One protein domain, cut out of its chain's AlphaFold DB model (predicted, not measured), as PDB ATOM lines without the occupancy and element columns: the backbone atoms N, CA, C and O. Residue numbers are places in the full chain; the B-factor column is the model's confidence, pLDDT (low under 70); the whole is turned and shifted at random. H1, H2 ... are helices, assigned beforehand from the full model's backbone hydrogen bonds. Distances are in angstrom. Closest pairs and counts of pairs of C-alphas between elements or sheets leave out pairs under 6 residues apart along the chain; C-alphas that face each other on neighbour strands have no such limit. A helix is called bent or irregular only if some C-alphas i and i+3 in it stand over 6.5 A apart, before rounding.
ATOM      1  N   ILE A  37     146.434 204.210 155.151       38.16
ATOM      2  CA  ILE A  37     145.392 205.008 154.486       38.16
ATOM      3  C   ILE A  37     145.067 206.228 155.390       38.16
ATOM      4  O   ILE A  37     144.818 207.310 154.884       38.16
ATOM      5  N   ASN A  38     145.199 206.100 156.724       36.00
ATOM      6  CA  ASN A  38     144.770 207.086 157.731       36.00
ATOM      7  C   ASN A  38     145.732 208.269 158.009       36.00
ATOM      8  O   ASN A  38     145.268 209.354 158.333       36.00
ATOM      9  N   PHE A  39     147.055 208.110 157.867       35.44
ATOM     10  CA  PHE A  39     147.986 209.257 157.893       35.44
ATOM     11  C   PHE A  39     148.027 209.981 156.535       35.44
ATOM     12  O   PHE A  39     148.121 211.202 156.476       35.44
ATOM     13  N   ILE A  40     147.889 209.229 155.439       35.88
ATOM     14  CA  ILE A  40     147.890 209.756 154.071       35.88
ATOM     15  C   ILE A  40     146.577 210.528 153.801       35.88
ATOM     16  O   ILE A  40     146.626 211.677 153.390       35.88
ATOM     17  N   ALA A  41     145.397 210.017 154.170       37.88
ATOM     18  CA  ALA A  41     144.110 210.686 153.920       37.88
ATOM     19  C   ALA A  41     143.823 211.967 154.743       37.88
ATOM     20  O   ALA A  41     142.927 212.713 154.353       37.88
ATOM     21  N   PHE A  42     144.544 212.244 155.840       37.31
ATOM     22  CA  PHE A  42     144.348 213.466 156.646       37.31
ATOM     23  C   PHE A  42     145.283 214.626 156.236       37.31
ATOM     24  O   PHE A  42     144.997 215.771 156.575       37.31
ATOM     25  N   HIS A  43     146.382 214.362 155.503       42.94
ATOM     26  CA  HIS A  43     147.369 215.401 155.147       42.94
ATOM     27  C   HIS A  43     147.912 215.374 153.698       42.94
ATOM     28  O   HIS A  43     148.430 216.392 153.261       42.94
ATOM     29  N   TYR A  44     147.771 214.289 152.919       41.81
ATOM     30  CA  TYR A  44     148.234 214.223 151.517       41.81
ATOM     31  C   TYR A  44     147.320 213.328 150.651       41.81
ATOM     32  O   TYR A  44     147.317 212.107 150.817       41.81
ATOM     33  N   PRO A  45     146.539 213.869 149.696       40.34
ATOM     34  CA  PRO A  45     145.643 213.048 148.887       40.34
ATOM     35  C   PRO A  45     146.421 212.010 148.054       40.34
ATOM     36  O   PRO A  45     147.535 212.280 147.604       40.34
ATOM     37  N   PRO A  46     145.846 210.813 147.820       47.91
ATOM     38  CA  PRO A  46     146.514 209.751 147.071       47.91
ATOM     39  C   PRO A  46     146.877 210.228 145.659       47.91
ATOM     40  O   PRO A  46     146.036 210.812 144.978       47.91
ATOM     41  N   ILE A  47     148.099 209.923 145.197       47.09
ATOM     42  CA  ILE A  47     148.610 210.265 143.851       47.09
ATOM     43  C   ILE A  47     147.592 209.897 142.759       47.09
ATOM     44  O   ILE A  47     147.339 210.676 141.846       47.09
ATOM     45  N   GLN A  48     146.922 208.752 142.908       46.31
ATOM     46  CA  GLN A  48     145.890 208.265 141.988       46.31
ATOM     47  C   GLN A  48     144.671 209.209 141.867       46.31
ATOM     48  O   GLN A  48     144.053 209.261 140.808       46.31
ATOM     49  N   ARG A  49     144.342 210.009 142.899       45.72
ATOM     50  CA  ARG A  49     143.319 211.077 142.814       45.72
ATOM     51  C   ARG A  49     143.812 212.325 142.085       45.72
ATOM     52  O   ARG A  49     142.989 213.033 141.513       45.72
ATOM     53  N   LEU A  50     145.114 212.607 142.113       48.69
ATOM     54  CA  LEU A  50     145.700 213.776 141.447       48.69
ATOM     55  C   LEU A  50     145.908 213.526 139.948       48.69
ATOM     56  O   LEU A  50     145.657 214.426 139.147       48.69
ATOM     57  N   ILE A  51     146.262 212.290 139.571       51.28
ATOM     58  CA  ILE A  51     146.443 211.852 138.173       51.28
ATOM     59  C   ILE A  51     145.170 212.058 137.337       51.28
ATOM     60  O   ILE A  51     145.259 212.379 136.158       51.28
ATOM     61  N   GLY A  52     143.982 211.948 137.942       48.12
ATOM     62  CA  GLY A  52     142.709 212.069 137.224       48.12
ATOM     63  C   GLY A  52     142.193 213.495 136.981       48.12
ATOM     64  O   GLY A  52     141.179 213.639 136.303       48.12
ATOM     65  N   ARG A  53     142.811 214.545 137.551       51.69
ATOM     66  CA  ARG A  53     142.208 215.900 137.561       51.69
ATOM     67  C   ARG A  53     143.140 217.087 137.313       51.69
ATOM     68  O   ARG A  53     142.630 218.197 137.168       51.69
ATOM     69  N   HIS A  54     144.459 216.899 137.251       51.50
ATOM     70  CA  HIS A  54     145.404 218.017 137.174       51.50
ATOM     71  C   HIS A  54     146.436 217.870 136.047       51.50
ATOM     72  O   HIS A  54     146.865 216.770 135.714       51.50
ATOM     73  N   GLY A  55     146.845 219.006 135.468       58.47
ATOM     74  CA  GLY A  55     147.892 219.071 134.444       58.47
ATOM     75  C   GLY A  55     149.275 218.618 134.952       58.47
ATOM     76  O   GLY A  55     149.497 218.536 136.163       58.47
ATOM     77  N   PRO A  56     150.235 218.373 134.041       63.41
ATOM     78  CA  PRO A  56     151.516 217.712 134.334       63.41
ATOM     79  C   PRO A  56     152.349 218.397 135.430       63.41
ATOM     80  O   PRO A  56     153.041 217.726 136.192       63.41
ATOM     81  N   CYS A  57     152.239 219.721 135.564       64.12
ATOM     82  CA  CYS A  57     152.937 220.494 136.593       64.12
ATOM     83  C   CYS A  57     152.520 220.126 138.028       64.12
ATOM     84  O   CYS A  57     153.370 220.062 138.912       64.12
ATOM     85  N   HIS A  58     151.240 219.834 138.269       72.88
ATOM     86  CA  HIS A  58     150.745 219.493 139.607       72.88
ATOM     87  C   HIS A  58     151.135 218.073 140.021       72.88
ATOM     88  O   HIS A  58     151.380 217.822 141.199       72.88
ATOM     89  N   LEU A  59     151.225 217.150 139.057       76.38
ATOM     90  CA  LEU A  59     151.668 215.780 139.315       76.38
ATOM     91  C   LEU A  59     153.122 215.751 139.765       76.38
ATOM     92  O   LEU A  59     153.459 215.038 140.707       76.38
ATOM     93  N   LEU A  60     153.966 216.564 139.128       80.25
ATOM     94  CA  LEU A  60     155.366 216.690 139.504       80.25
ATOM     95  C   LEU A  60     155.530 217.261 140.914       80.25
ATOM     96  O   LEU A  60     156.260 216.680 141.714       80.25
ATOM     97  N   THR A  61     154.819 218.343 141.244       78.31
ATOM     98  CA  THR A  61     154.839 218.922 142.596       78.31
ATOM     99  C   THR A  61     154.425 217.893 143.646       78.31
ATOM    100  O   THR A  61     155.163 217.666 144.601       78.31
ATOM    101  N   ALA A  62     153.310 217.192 143.426       77.25
ATOM    102  CA  ALA A  62     152.838 216.164 144.349       77.25
ATOM    103  C   ALA A  62     153.821 214.988 144.485       77.25
ATOM    104  O   ALA A  62     154.049 214.483 145.583       77.25
ATOM    105  N   ALA A  63     154.441 214.555 143.384       80.69
ATOM    106  CA  ALA A  63     155.446 213.499 143.418       80.69
ATOM    107  C   ALA A  63     156.685 213.916 144.226       80.69
ATOM    108  O   ALA A  63     157.201 213.114 145.004       80.69
ATOM    109  N   VAL A  64     157.138 215.165 144.081       82.75
ATOM    110  CA  VAL A  64     158.265 215.714 144.849       82.75
ATOM    111  C   VAL A  64     157.923 215.801 146.335       82.75
ATOM    112  O   VAL A  64     158.728 215.370 147.160       82.75
ATOM    113  N   GLU A  65     156.738 216.302 146.688       79.12
ATOM    114  CA  GLU A  65     156.279 216.404 148.081       79.12
ATOM    115  C   GLU A  65     156.201 215.042 148.781       79.12
ATOM    116  O   GLU A  65     156.496 214.939 149.969       79.12
ATOM    117  N   LEU A  66     155.872 213.980 148.042       77.62
ATOM    118  CA  LEU A  66     155.798 212.622 148.578       77.62
ATOM    119  C   LEU A  66     157.156 211.916 148.625       77.62
ATOM    120  O   LEU A  66     157.440 211.187 149.576       77.62
ATOM    121  N   ALA A  67     158.013 212.130 147.625       80.88
ATOM    122  CA  ALA A  67     159.334 211.510 147.569       80.88
ATOM    123  C   ALA A  67     160.307 212.100 148.604       80.88
ATOM    124  O   ALA A  67     161.146 211.379 149.144       80.88
ATOM    125  N   ASN A  68     160.180 213.394 148.912       85.62
ATOM    126  CA  ASN A  68     161.046 214.101 149.855       85.62
ATOM    127  C   ASN A  68     161.107 213.440 151.249       85.62
ATOM    128  O   ASN A  68     162.194 213.010 151.636       85.62
ATOM    129  N   PRO A  69     159.989 213.238 151.982       77.25
ATOM    130  CA  PRO A  69     160.028 212.632 153.315       77.25
ATOM    131  C   PRO A  69     160.509 211.173 153.309       77.25
ATOM    132  O   PRO A  69     161.104 210.718 154.287       77.25
ATOM    133  N   VAL A  70     160.275 210.431 152.220       78.19
ATOM    134  CA  VAL A  70     160.779 209.057 152.066       78.19
ATOM    135  C   VAL A  70     162.305 209.057 151.989       78.19
ATOM    136  O   VAL A  70     162.958 208.300 152.710       78.19
ATOM    137  N   LEU A  71     162.875 209.937 151.162       79.25
ATOM    138  CA  LEU A  71     164.323 210.085 151.033       79.25
ATOM    139  C   LEU A  71     164.955 210.653 152.302       79.25
ATOM    140  O   LEU A  71     165.975 210.133 152.730       79.25
ATOM    141  N   MET A  72     164.333 211.642 152.951       82.06
ATOM    142  CA  MET A  72     164.788 212.158 154.250       82.06
ATOM    143  C   MET A  72     164.942 211.033 155.273       82.06
ATOM    144  O   MET A  72     165.978 210.919 155.922       82.06
ATOM    145  N   ARG A  73     163.926 210.169 155.385       76.31
ATOM    146  CA  ARG A  73     163.939 209.051 156.331       76.31
ATOM    147  C   ARG A  73     165.024 208.033 155.999       76.31
ATOM    148  O   ARG A  73     165.693 207.563 156.911       76.31
ATOM    149  N   SER A  74     165.202 207.697 154.724       75.94
ATOM    150  CA  SER A  74     166.224 206.723 154.341       75.94
ATOM    151  C   SER A  74     167.647 207.263 154.498       75.94
ATOM    152  O   SER A  74     168.505 206.573 155.040       75.94
ATOM    153  N   LEU A  75     167.867 208.519 154.111       80.88
ATOM    154  CA  LEU A  75     169.168 209.184 154.182       80.88
ATOM    155  C   LEU A  75     169.508 209.693 155.596       80.88
ATOM    156  O   LEU A  75     170.621 210.157 155.825       80.88
ATOM    157  N   GLY A  76     168.559 209.657 156.537       77.75
ATOM    158  CA  GLY A  76     168.734 210.211 157.884       77.75
ATOM    159  C   GLY A  76     168.845 211.742 157.914       77.75
ATOM    160  O   GLY A  76     169.417 212.302 158.847       77.75
ATOM    161  N   VAL A  77     168.319 212.432 156.897       78.69
ATOM    162  CA  VAL A  77     168.387 213.895 156.776       78.69
ATOM    163  C   VAL A  77     167.190 214.528 157.487       78.69
ATOM    164  O   VAL A  77     166.041 214.178 157.228       78.69
ATOM    165  N   VAL A  78     167.463 215.484 158.379       76.88
ATOM    166  CA  VAL A  78     166.437 216.186 159.174       76.88
ATOM    167  C   VAL A  78     165.819 217.355 158.402       76.88
ATOM    168  O   VAL A  78     164.648 217.679 158.590       76.88
ATOM    169  N   GLU A  79     166.586 217.973 157.504       82.62
ATOM    170  CA  GLU A  79     166.118 219.066 156.653       82.62
ATOM    171  C   GLU A  79     165.489 218.562 155.344       82.62
ATOM    172  O   GLU A  79     165.980 217.601 154.745       82.62
ATOM    173  N   PRO A  80     164.428 219.221 154.846       81.44
ATOM    174  CA  PRO A  80     163.806 218.843 153.585       81.44
ATOM    175  C   PRO A  80     164.778 218.977 152.413       81.44
ATOM    176  O   PRO A  80     165.494 219.975 152.267       81.44
ATOM    177  N   LEU A  81     164.764 217.985 151.520       84.19
ATOM    178  CA  LEU A  81     165.601 218.004 150.328       84.19
ATOM    179  C   LEU A  81     165.136 219.140 149.412       84.19
ATOM    180  O   LEU A  81     163.977 219.202 149.004       84.19
ATOM    181  N   LYS A  82     166.045 220.036 149.030       89.69
ATOM    182  CA  LYS A  82     165.772 221.032 147.984       89.69
ATOM    183  C   LYS A  82     165.596 220.323 146.633       89.69
ATOM    184  O   LYS A  82     166.557 219.684 146.197       89.69
ATOM    185  N   PRO A  83     164.452 220.482 145.934       86.31
ATOM    186  CA  PRO A  83     164.129 219.684 144.749       86.31
ATOM    187  C   PRO A  83     165.113 219.818 143.588       86.31
ATOM    188  O   PRO A  83     165.313 218.868 142.840       86.31
ATOM    189  N   THR A  84     165.743 220.988 143.464       88.38
ATOM    190  CA  THR A  84     166.688 221.348 142.398       88.38
ATOM    191  C   THR A  84     168.151 221.118 142.775       88.38
ATOM    192  O   THR A  84     169.030 221.249 141.925       88.38
ATOM    193  N   ARG A  85     168.443 220.784 144.039       87.81
ATOM    194  CA  ARG A  85     169.817 220.525 144.483       87.81
ATOM    195  C   ARG A  85     170.223 219.100 144.087       87.81
ATOM    196  O   ARG A  85     169.377 218.205 144.144       87.81
ATOM    197  N   PRO A  86     171.501 218.871 143.734       87.62
ATOM    198  CA  PRO A  86     171.968 217.538 143.408       87.62
ATOM    199  C   PRO A  86     171.718 216.520 144.530       87.62
ATOM    200  O   PRO A  86     172.072 216.780 145.681       87.62
ATOM    201  N   LEU A  87     171.146 215.362 144.197       86.31
ATOM    202  CA  LEU A  87     170.859 214.265 145.126       86.31
ATOM    203  C   LEU A  87     172.138 213.685 145.751       86.31
ATOM    204  O   LEU A  87     172.144 213.325 146.927       86.31
ATOM    205  N   SER A  88     173.247 213.711 145.009       84.94
ATOM    206  CA  SER A  88     174.584 213.359 145.500       84.94
ATOM    207  C   SER A  88     174.999 214.169 146.731       84.94
ATOM    208  O   SER A  88     175.699 213.661 147.600       84.94
ATOM    209  N   ASN A  89     174.536 215.418 146.853       86.19
ATOM    210  CA  ASN A  89     174.864 216.273 147.996       86.19
ATOM    211  C   ASN A  89     174.106 215.869 149.270       86.19
ATOM    212  O   ASN A  89     174.448 216.355 150.343       86.19
ATOM    213  N   TYR A  90     173.084 215.017 149.147       83.62
ATOM    214  CA  TYR A  90     172.335 214.435 150.262       83.62
ATOM    215  C   TYR A  90     172.741 212.981 150.546       83.62
ATOM    216  O   TYR A  90     172.112 212.333 151.373       83.62
ATOM    217  N   GLY A  91     173.773 212.461 149.871       83.12
ATOM    218  CA  GLY A  91     174.240 211.086 150.059       83.12
ATOM    219  C   GLY A  91     173.510 210.044 149.213       83.12
ATOM    220  O   GLY A  91     173.665 208.858 149.473       83.12
ATOM    221  N   VAL A  92     172.744 210.449 148.190       82.56
ATOM    222  CA  VAL A  92     172.203 209.497 147.206       82.56
ATOM    223  C   VAL A  92     173.345 208.993 146.327       82.56
ATOM    224  O   VAL A  92     173.808 209.691 145.423       82.56
ATOM    225  N   ASP A  93     173.802 207.784 146.622       82.75
ATOM    226  CA  ASP A  93     174.888 207.086 145.947       82.75
ATOM    227  C   ASP A  93     174.385 205.795 145.262       82.75
ATOM    228  O   ASP A  93     173.184 205.555 145.111       82.75
ATOM    229  N   SER A  94     175.314 204.939 144.837       81.81
ATOM    230  CA  SER A  94     174.994 203.652 144.219       81.81
ATOM    231  C   SER A  94     174.239 202.704 145.157       81.81
ATOM    232  O   SER A  94     173.367 201.973 144.683       81.81
ATOM    233  N   LEU A  95     174.539 202.693 146.463       83.06
ATOM    234  CA  LEU A  95     173.844 201.826 147.418       83.06
ATOM    235  C   LEU A  95     172.387 202.265 147.587       83.06
ATOM    236  O   LEU A  95     171.479 201.448 147.410       83.06
ATOM    237  N   VAL A  96     172.166 203.562 147.819       83.00
ATOM    238  CA  VAL A  96     170.826 204.168 147.848       83.00
ATOM    239  C   VAL A  96     170.064 203.872 146.563       83.00
ATOM    240  O   VAL A  96     168.894 203.497 146.604       83.00
ATOM    241  N   ALA A  97     170.721 203.996 145.409       85.44
ATOM    242  CA  ALA A  97     170.098 203.737 144.119       85.44
ATOM    243  C   ALA A  97     169.656 202.275 143.955       85.44
ATOM    244  O   ALA A  97     168.570 202.012 143.435       85.44
ATOM    245  N   VAL A  98     170.454 201.312 144.424       84.88
ATOM    246  CA  VAL A  98     170.077 199.888 144.427       84.88
ATOM    247  C   VAL A  98     168.889 199.638 145.353       84.88
ATOM    248  O   VAL A  98     167.973 198.891 144.995       84.88
ATOM    249  N   GLU A  99     168.869 200.256 146.531       82.44
ATOM    250  CA  GLU A  99     167.750 200.117 147.459       82.44
ATOM    251  C   GLU A  99     166.459 200.737 146.907       82.44
ATOM    252  O   GLU A  99     165.422 200.068 146.904       82.44
ATOM    253  N   LEU A 100     166.531 201.950 146.350       82.56
ATOM    254  CA  LEU A 100     165.422 202.618 145.665       82.56
ATOM    255  C   LEU A 100     164.887 201.776 144.507       82.56
ATOM    256  O   LEU A 100     163.683 201.550 144.420       82.56
ATOM    257  N   ARG A 101     165.768 201.240 143.658       83.75
ATOM    258  CA  ARG A 101     165.392 200.362 142.540       83.75
ATOM    259  C   ARG A 101     164.616 199.129 142.995       83.75
ATOM    260  O   ARG A 101     163.711 198.682 142.301       83.75
ATOM    261  N   ASN A 102     164.963 198.566 144.149       83.69
ATOM    262  CA  ASN A 102     164.269 197.399 144.695       83.69
ATOM    263  C   ASN A 102     162.969 197.766 145.432       83.69
ATOM    264  O   ASN A 102     162.103 196.907 145.601       83.69
ATOM    265  N   TRP A 103     162.840 199.014 145.887       81.56
ATOM    266  CA  TRP A 103     161.685 199.517 146.631       81.56
ATOM    267  C   TRP A 103     160.585 200.071 145.717       81.56
ATOM    268  O   TRP A 103     159.412 199.783 145.940       81.56
ATOM    269  N   VAL A 104     160.949 200.800 144.655       80.62
ATOM    270  CA  VAL A 104     160.008 201.456 143.728       80.62
ATOM    271  C   VAL A 104     158.968 200.489 143.135       80.62
ATOM    272  O   VAL A 104     157.781 200.803 143.238       80.62
ATOM    273  N   PRO A 105     159.325 199.293 142.617       77.81
ATOM    274  CA  PRO A 105     158.337 198.344 142.099       77.81
ATOM    275  C   PRO A 105     157.353 197.845 143.164       77.81
ATOM    276  O   PRO A 105     156.218 197.515 142.845       77.81
ATOM    277  N   GLN A 106     157.758 197.814 144.439       75.81
ATOM    278  CA  GLN A 106     156.896 197.373 145.543       75.81
ATOM    279  C   GLN A 106     155.853 198.425 145.939       75.81
ATOM    280  O   GLN A 106     154.929 198.100 146.679       75.81
ATOM    281  N   GLN A 107     156.035 199.682 145.520       73.00
ATOM    282  CA  GLN A 107     155.151 200.796 145.874       73.00
ATOM    283  C   GLN A 107     154.372 201.349 144.683       73.00
ATOM    284  O   GLN A 107     153.228 201.760 144.849       73.00
ATOM    285  N   LEU A 108     155.006 201.403 143.511       73.44
ATOM    286  CA  LEU A 108     154.476 202.059 142.315       73.44
ATOM    287  C   LEU A 108     154.257 201.092 141.148       73.44
ATOM    288  O   LEU A 108     153.817 201.542 140.100       73.44
ATOM    289  N   GLU A 109     154.607 199.808 141.298       76.00
ATOM    290  CA  GLU A 109     154.502 198.791 140.235       76.00
ATOM    291  C   GLU A 109     155.280 199.158 138.952       76.00
ATOM    292  O   GLU A 109     155.015 198.655 137.865       76.00
ATOM    293  N   ILE A 110     156.292 200.024 139.086       80.12
ATOM    294  CA  ILE A 110     157.148 200.516 138.000       80.12
ATOM    295  C   ILE A 110     158.563 199.974 138.160       80.12
ATOM    296  O   ILE A 110     159.125 200.006 139.253       80.12
ATOM    297  N   ASP A 111     159.185 199.583 137.047       84.81
ATOM    298  CA  ASP A 111     160.612 199.269 137.005       84.81
ATOM    299  C   ASP A 111     161.460 200.488 136.590       84.81
ATOM    300  O   ASP A 111     161.199 201.172 135.585       84.81
ATOM    301  N   ILE A 112     162.504 200.756 137.373       86.88
ATOM    302  CA  ILE A 112     163.511 201.786 137.120       86.88
ATOM    303  C   ILE A 112     164.902 201.182 137.326       86.88
ATOM    304  O   ILE A 112     165.157 200.497 138.311       86.88
ATOM    305  N   SER A 113     165.826 201.423 136.395       89.25
ATOM    306  CA  SER A 113     167.187 200.890 136.520       89.25
ATOM    307  C   SER A 113     168.030 201.701 137.508       89.25
ATOM    308  O   SER A 113     167.852 202.911 137.640       89.25
ATOM    309  N   VAL A 114     169.018 201.058 138.136       86.38
ATOM    310  CA  VAL A 114     169.995 201.734 139.010       86.38
ATOM    311  C   VAL A 114     170.714 202.858 138.259       86.38
ATOM    312  O   VAL A 114     170.849 203.950 138.797       86.38
ATOM    313  N   LEU A 115     171.088 202.626 136.993       85.94
ATOM    314  CA  LEU A 115     171.718 203.634 136.130       85.94
ATOM    315  C   LEU A 115     170.846 204.880 135.944       85.94
ATOM    316  O   LEU A 115     171.368 205.988 135.945       85.94
ATOM    317  N   GLN A 116     169.531 204.705 135.807       86.44
ATOM    318  CA  GLN A 116     168.590 205.821 135.697       86.44
ATOM    319  C   GLN A 116     168.492 206.607 137.008       86.44
ATOM    320  O   GLN A 116     168.378 207.824 136.966       86.44
ATOM    321  N   ILE A 117     168.578 205.938 138.163       85.75
ATOM    322  CA  ILE A 117     168.537 206.600 139.476       85.75
ATOM    323  C   ILE A 117     169.826 207.382 139.751       85.75
ATOM    324  O   ILE A 117     169.767 208.494 140.256       85.75
ATOM    325  N   VAL A 118     170.995 206.835 139.409       85.00
ATOM    326  CA  VAL A 118     172.267 207.556 139.610       85.00
ATOM    327  C   VAL A 118     172.494 208.653 138.567       85.00
ATOM    328  O   VAL A 118     173.263 209.578 138.816       85.00
ATOM    329  N   SER A 119     171.850 208.572 137.395       84.31
ATOM    330  CA  SER A 119     171.965 209.602 136.354       84.31
ATOM    331  C   SER A 119     171.063 210.812 136.604       84.31
ATOM    332  O   SER A 119     171.398 211.916 136.157       84.31
ATOM    333  N   VAL A 120     169.949 210.650 137.333       83.00
ATOM    334  CA  VAL A 120     169.102 211.783 137.727       83.00
ATOM    335  C   VAL A 120     169.801 212.618 138.786       83.00
ATOM    336  O   VAL A 120     170.078 212.192 139.904       83.00
ATOM    337  N   ARG A 121     170.091 213.865 138.415       82.69
ATOM    338  CA  ARG A 121     170.847 214.763 139.284       82.69
ATOM    339  C   ARG A 121     170.008 215.276 140.440       82.69
ATOM    340  O   ARG A 121     170.574 215.532 141.488       82.69
ATOM    341  N   THR A 122     168.701 215.457 140.276       90.94
ATOM    342  CA  THR A 122     167.848 216.175 141.235       90.94
ATOM    343  C   THR A 122     166.600 215.372 141.599       90.94
ATOM    344  O   THR A 122     166.196 214.468 140.865       90.94
ATOM    345  N   LEU A 123     165.966 215.718 142.726       87.19
ATOM    346  CA  LEU A 123     164.715 215.085 143.160       87.19
ATOM    347  C   LEU A 123     163.601 215.289 142.127       87.19
ATOM    348  O   LEU A 123     162.868 214.355 141.817       87.19
ATOM    349  N   THR A 124     163.517 216.487 141.547       87.25
ATOM    350  CA  THR A 124     162.558 216.787 140.478       87.25
ATOM    351  C   THR A 124     162.745 215.855 139.280       87.25
ATOM    352  O   THR A 124     161.777 215.241 138.842       87.25
ATOM    353  N   ALA A 125     163.981 215.665 138.805       89.31
ATOM    354  CA  ALA A 125     164.262 214.797 137.658       89.31
ATOM    355  C   ALA A 125     163.940 213.316 137.937       89.31
ATOM    356  O   ALA A 125     163.465 212.594 137.055       89.31
ATOM    357  N   LEU A 126     164.159 212.854 139.176       88.12
ATOM    358  CA  LEU A 126     163.744 211.516 139.605       88.12
ATOM    359  C   LEU A 126     162.217 211.366 139.526       88.12
ATOM    360  O   LEU A 126     161.723 210.396 138.949       88.12
ATOM    361  N   CYS A 127     161.467 212.336 140.054       87.56
ATOM    362  CA  CYS A 127     160.006 212.332 140.016       87.56
ATOM    363  C   CYS A 127     159.454 212.399 138.584       87.56
ATOM    364  O   CYS A 127     158.532 211.654 138.268       87.56
ATOM    365  N   GLU A 128     160.035 213.213 137.699       87.88
ATOM    366  CA  GLU A 128     159.668 213.256 136.274       87.88
ATOM    367  C   GLU A 128     159.851 211.894 135.599       87.88
ATOM    368  O   GLU A 128     158.963 211.420 134.888       87.88
ATOM    369  N   THR A 129     160.977 211.230 135.869       88.56
ATOM    370  CA  THR A 129     161.287 209.905 135.313       88.56
ATOM    371  C   THR A 129     160.273 208.853 135.768       88.56
ATOM    372  O   THR A 129     159.828 208.027 134.968       88.56
ATOM    373  N   LEU A 130     159.884 208.884 137.047       85.00
ATOM    374  CA  LEU A 130     158.885 207.971 137.604       85.00
ATOM    375  C   LEU A 130     157.486 208.249 137.041       85.00
ATOM    376  O   LEU A 130     156.807 207.320 136.610       85.00
ATOM    377  N   LEU A 131     157.070 209.516 136.979       83.94
ATOM    378  CA  LEU A 131     155.771 209.901 136.419       83.94
ATOM    379  C   LEU A 131     155.659 209.549 134.933       83.94
ATOM    380  O   LEU A 131     154.630 209.031 134.506       83.94
ATOM    381  N   GLY A 132     156.725 209.748 134.153       81.31
ATOM    382  CA  GLY A 132     156.761 209.366 132.740       81.31
ATOM    383  C   GLY A 132     156.607 207.860 132.499       81.31
ATOM    384  O   GLY A 132     156.205 207.453 131.411       81.31
ATOM    385  N   LYS A 133     156.903 207.033 133.508       79.38
ATOM    386  CA  LYS A 133     156.667 205.583 133.490       79.38
ATOM    387  C   LYS A 133     155.294 205.188 134.034       79.38
ATOM    388  O   LYS A 133     154.806 204.141 133.643       79.38
ATOM    389  N   LEU A 134     154.693 206.004 134.903       75.38
ATOM    390  CA  LEU A 134     153.375 205.756 135.501       75.38
ATOM    391  C   LEU A 134     152.211 206.093 134.558       75.38
ATOM    392  O   LEU A 134     151.148 205.499 134.657       75.38
ATOM    393  N   VAL A 135     152.397 207.092 133.692       66.88
ATOM    394  CA  VAL A 135     151.360 207.589 132.765       66.88
ATOM    395  C   VAL A 135     151.360 206.830 131.423       66.88
ATOM    396  O   VAL A 135     150.501 207.074 130.580       66.88
ATOM    397  N   ARG A 136     152.316 205.920 131.209       52.56
ATOM    398  CA  ARG A 136     152.364 205.031 130.038       52.56
ATOM    399  C   ARG A 136     151.598 203.748 130.298       52.56
ATOM    400  O   ARG A 136     150.964 203.280 129.330       52.56
TER     401      ARG A 136
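This is residues 37 to 136 of the 136 residues of the protein "Polyketide synthase" of Aspergillus fumigatus Z5 (UniProt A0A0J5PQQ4). The long helix H3 runs through the middle of a compact body of helices, with H7 crossing it steeply and H5 near it, while the short H6 packs on H5 and comes close to H7. Short H2 packs on the beginning of H3, small H4 sits close to the other end of H3, and residues 38 to 43 of H1 stick out free. The printed part has 100 residues with seven named helices, H1 to H7 in order along the chain, and no named strand; the class is all helix. It is compact, with a radius of gyration of the C-alphas of 13.2 A, and rounded, spanning 35 by 31 by 24 A.

Start at H1, residues 37 to 43, which touches no helix. Next look at H2, residues 47 to 51, which touches H3, residues 56 to 75, where the closest C-alphas, those of Ile 51 and Leu 59, are 6.6 A apart; H3 touches H2 with residues 58 to 63 alone. H4, residues 87 to 90, is close to H3 but not clearly touching, with the C-alphas of Leu 75 and Tyr 90 closest at 7.3 A. H5, residues 94 to 108, and H3 are near each other. H6, residues 114 to 119, touches H5 at Ala 97 and Val 114, the closest C-alphas at 5.5 A; the two run opposite ways at a steep tilt of 67 degrees, only just short of about perpendicular. H7, residues 123 to 134, touches H3 through H3's residues 59 to 68 alone, closest at the C-alphas of Ala 63 and Cys 127, 5.8 A apart; they run opposite ways at a steep tilt of 63 degrees. H6 and H7 are close but not clearly touching, with the C-alphas of Ile 117 and Leu 126 closest at 6.9 A. In the backbone, every O i to N i+4 pair is within hydrogen-bond range in H2, H6 and H7, against 14 of 16 in H3, 9 of 11 in H5 and 1 of 3 in H1, where 1 of 4 O i to N i+3 pairs is within range; H4 is too short for an i+4 pair.

Find C-alpha 37 at (145.392, 205.008, 154.486), where H1 begins; H1 measures 10.6 A and H2 6.3 A. From C-alpha 56 at (151.516, 217.712, 134.334), H3 runs 27.9 A, with a kink of 27 degrees near residue 69. H4 measures 5.3 A, H5 20.7 A and H6 8.5 A; H5 is only just irregular, with C-alphas 102 and 105 6.54 A apart. H7 runs 16.6 A and ends at C-alpha 134, at (153.375, 205.756, 135.501).

The C-alphas of Arg 53 and Leu 95 are the two farthest apart, at 36.0 A. The printed part has no cut, and its one long link joins H3 to H4. Look for pLDDT under 70 at residues 37 to 57 and 135 to 136; the mean of the printed part is 74.4.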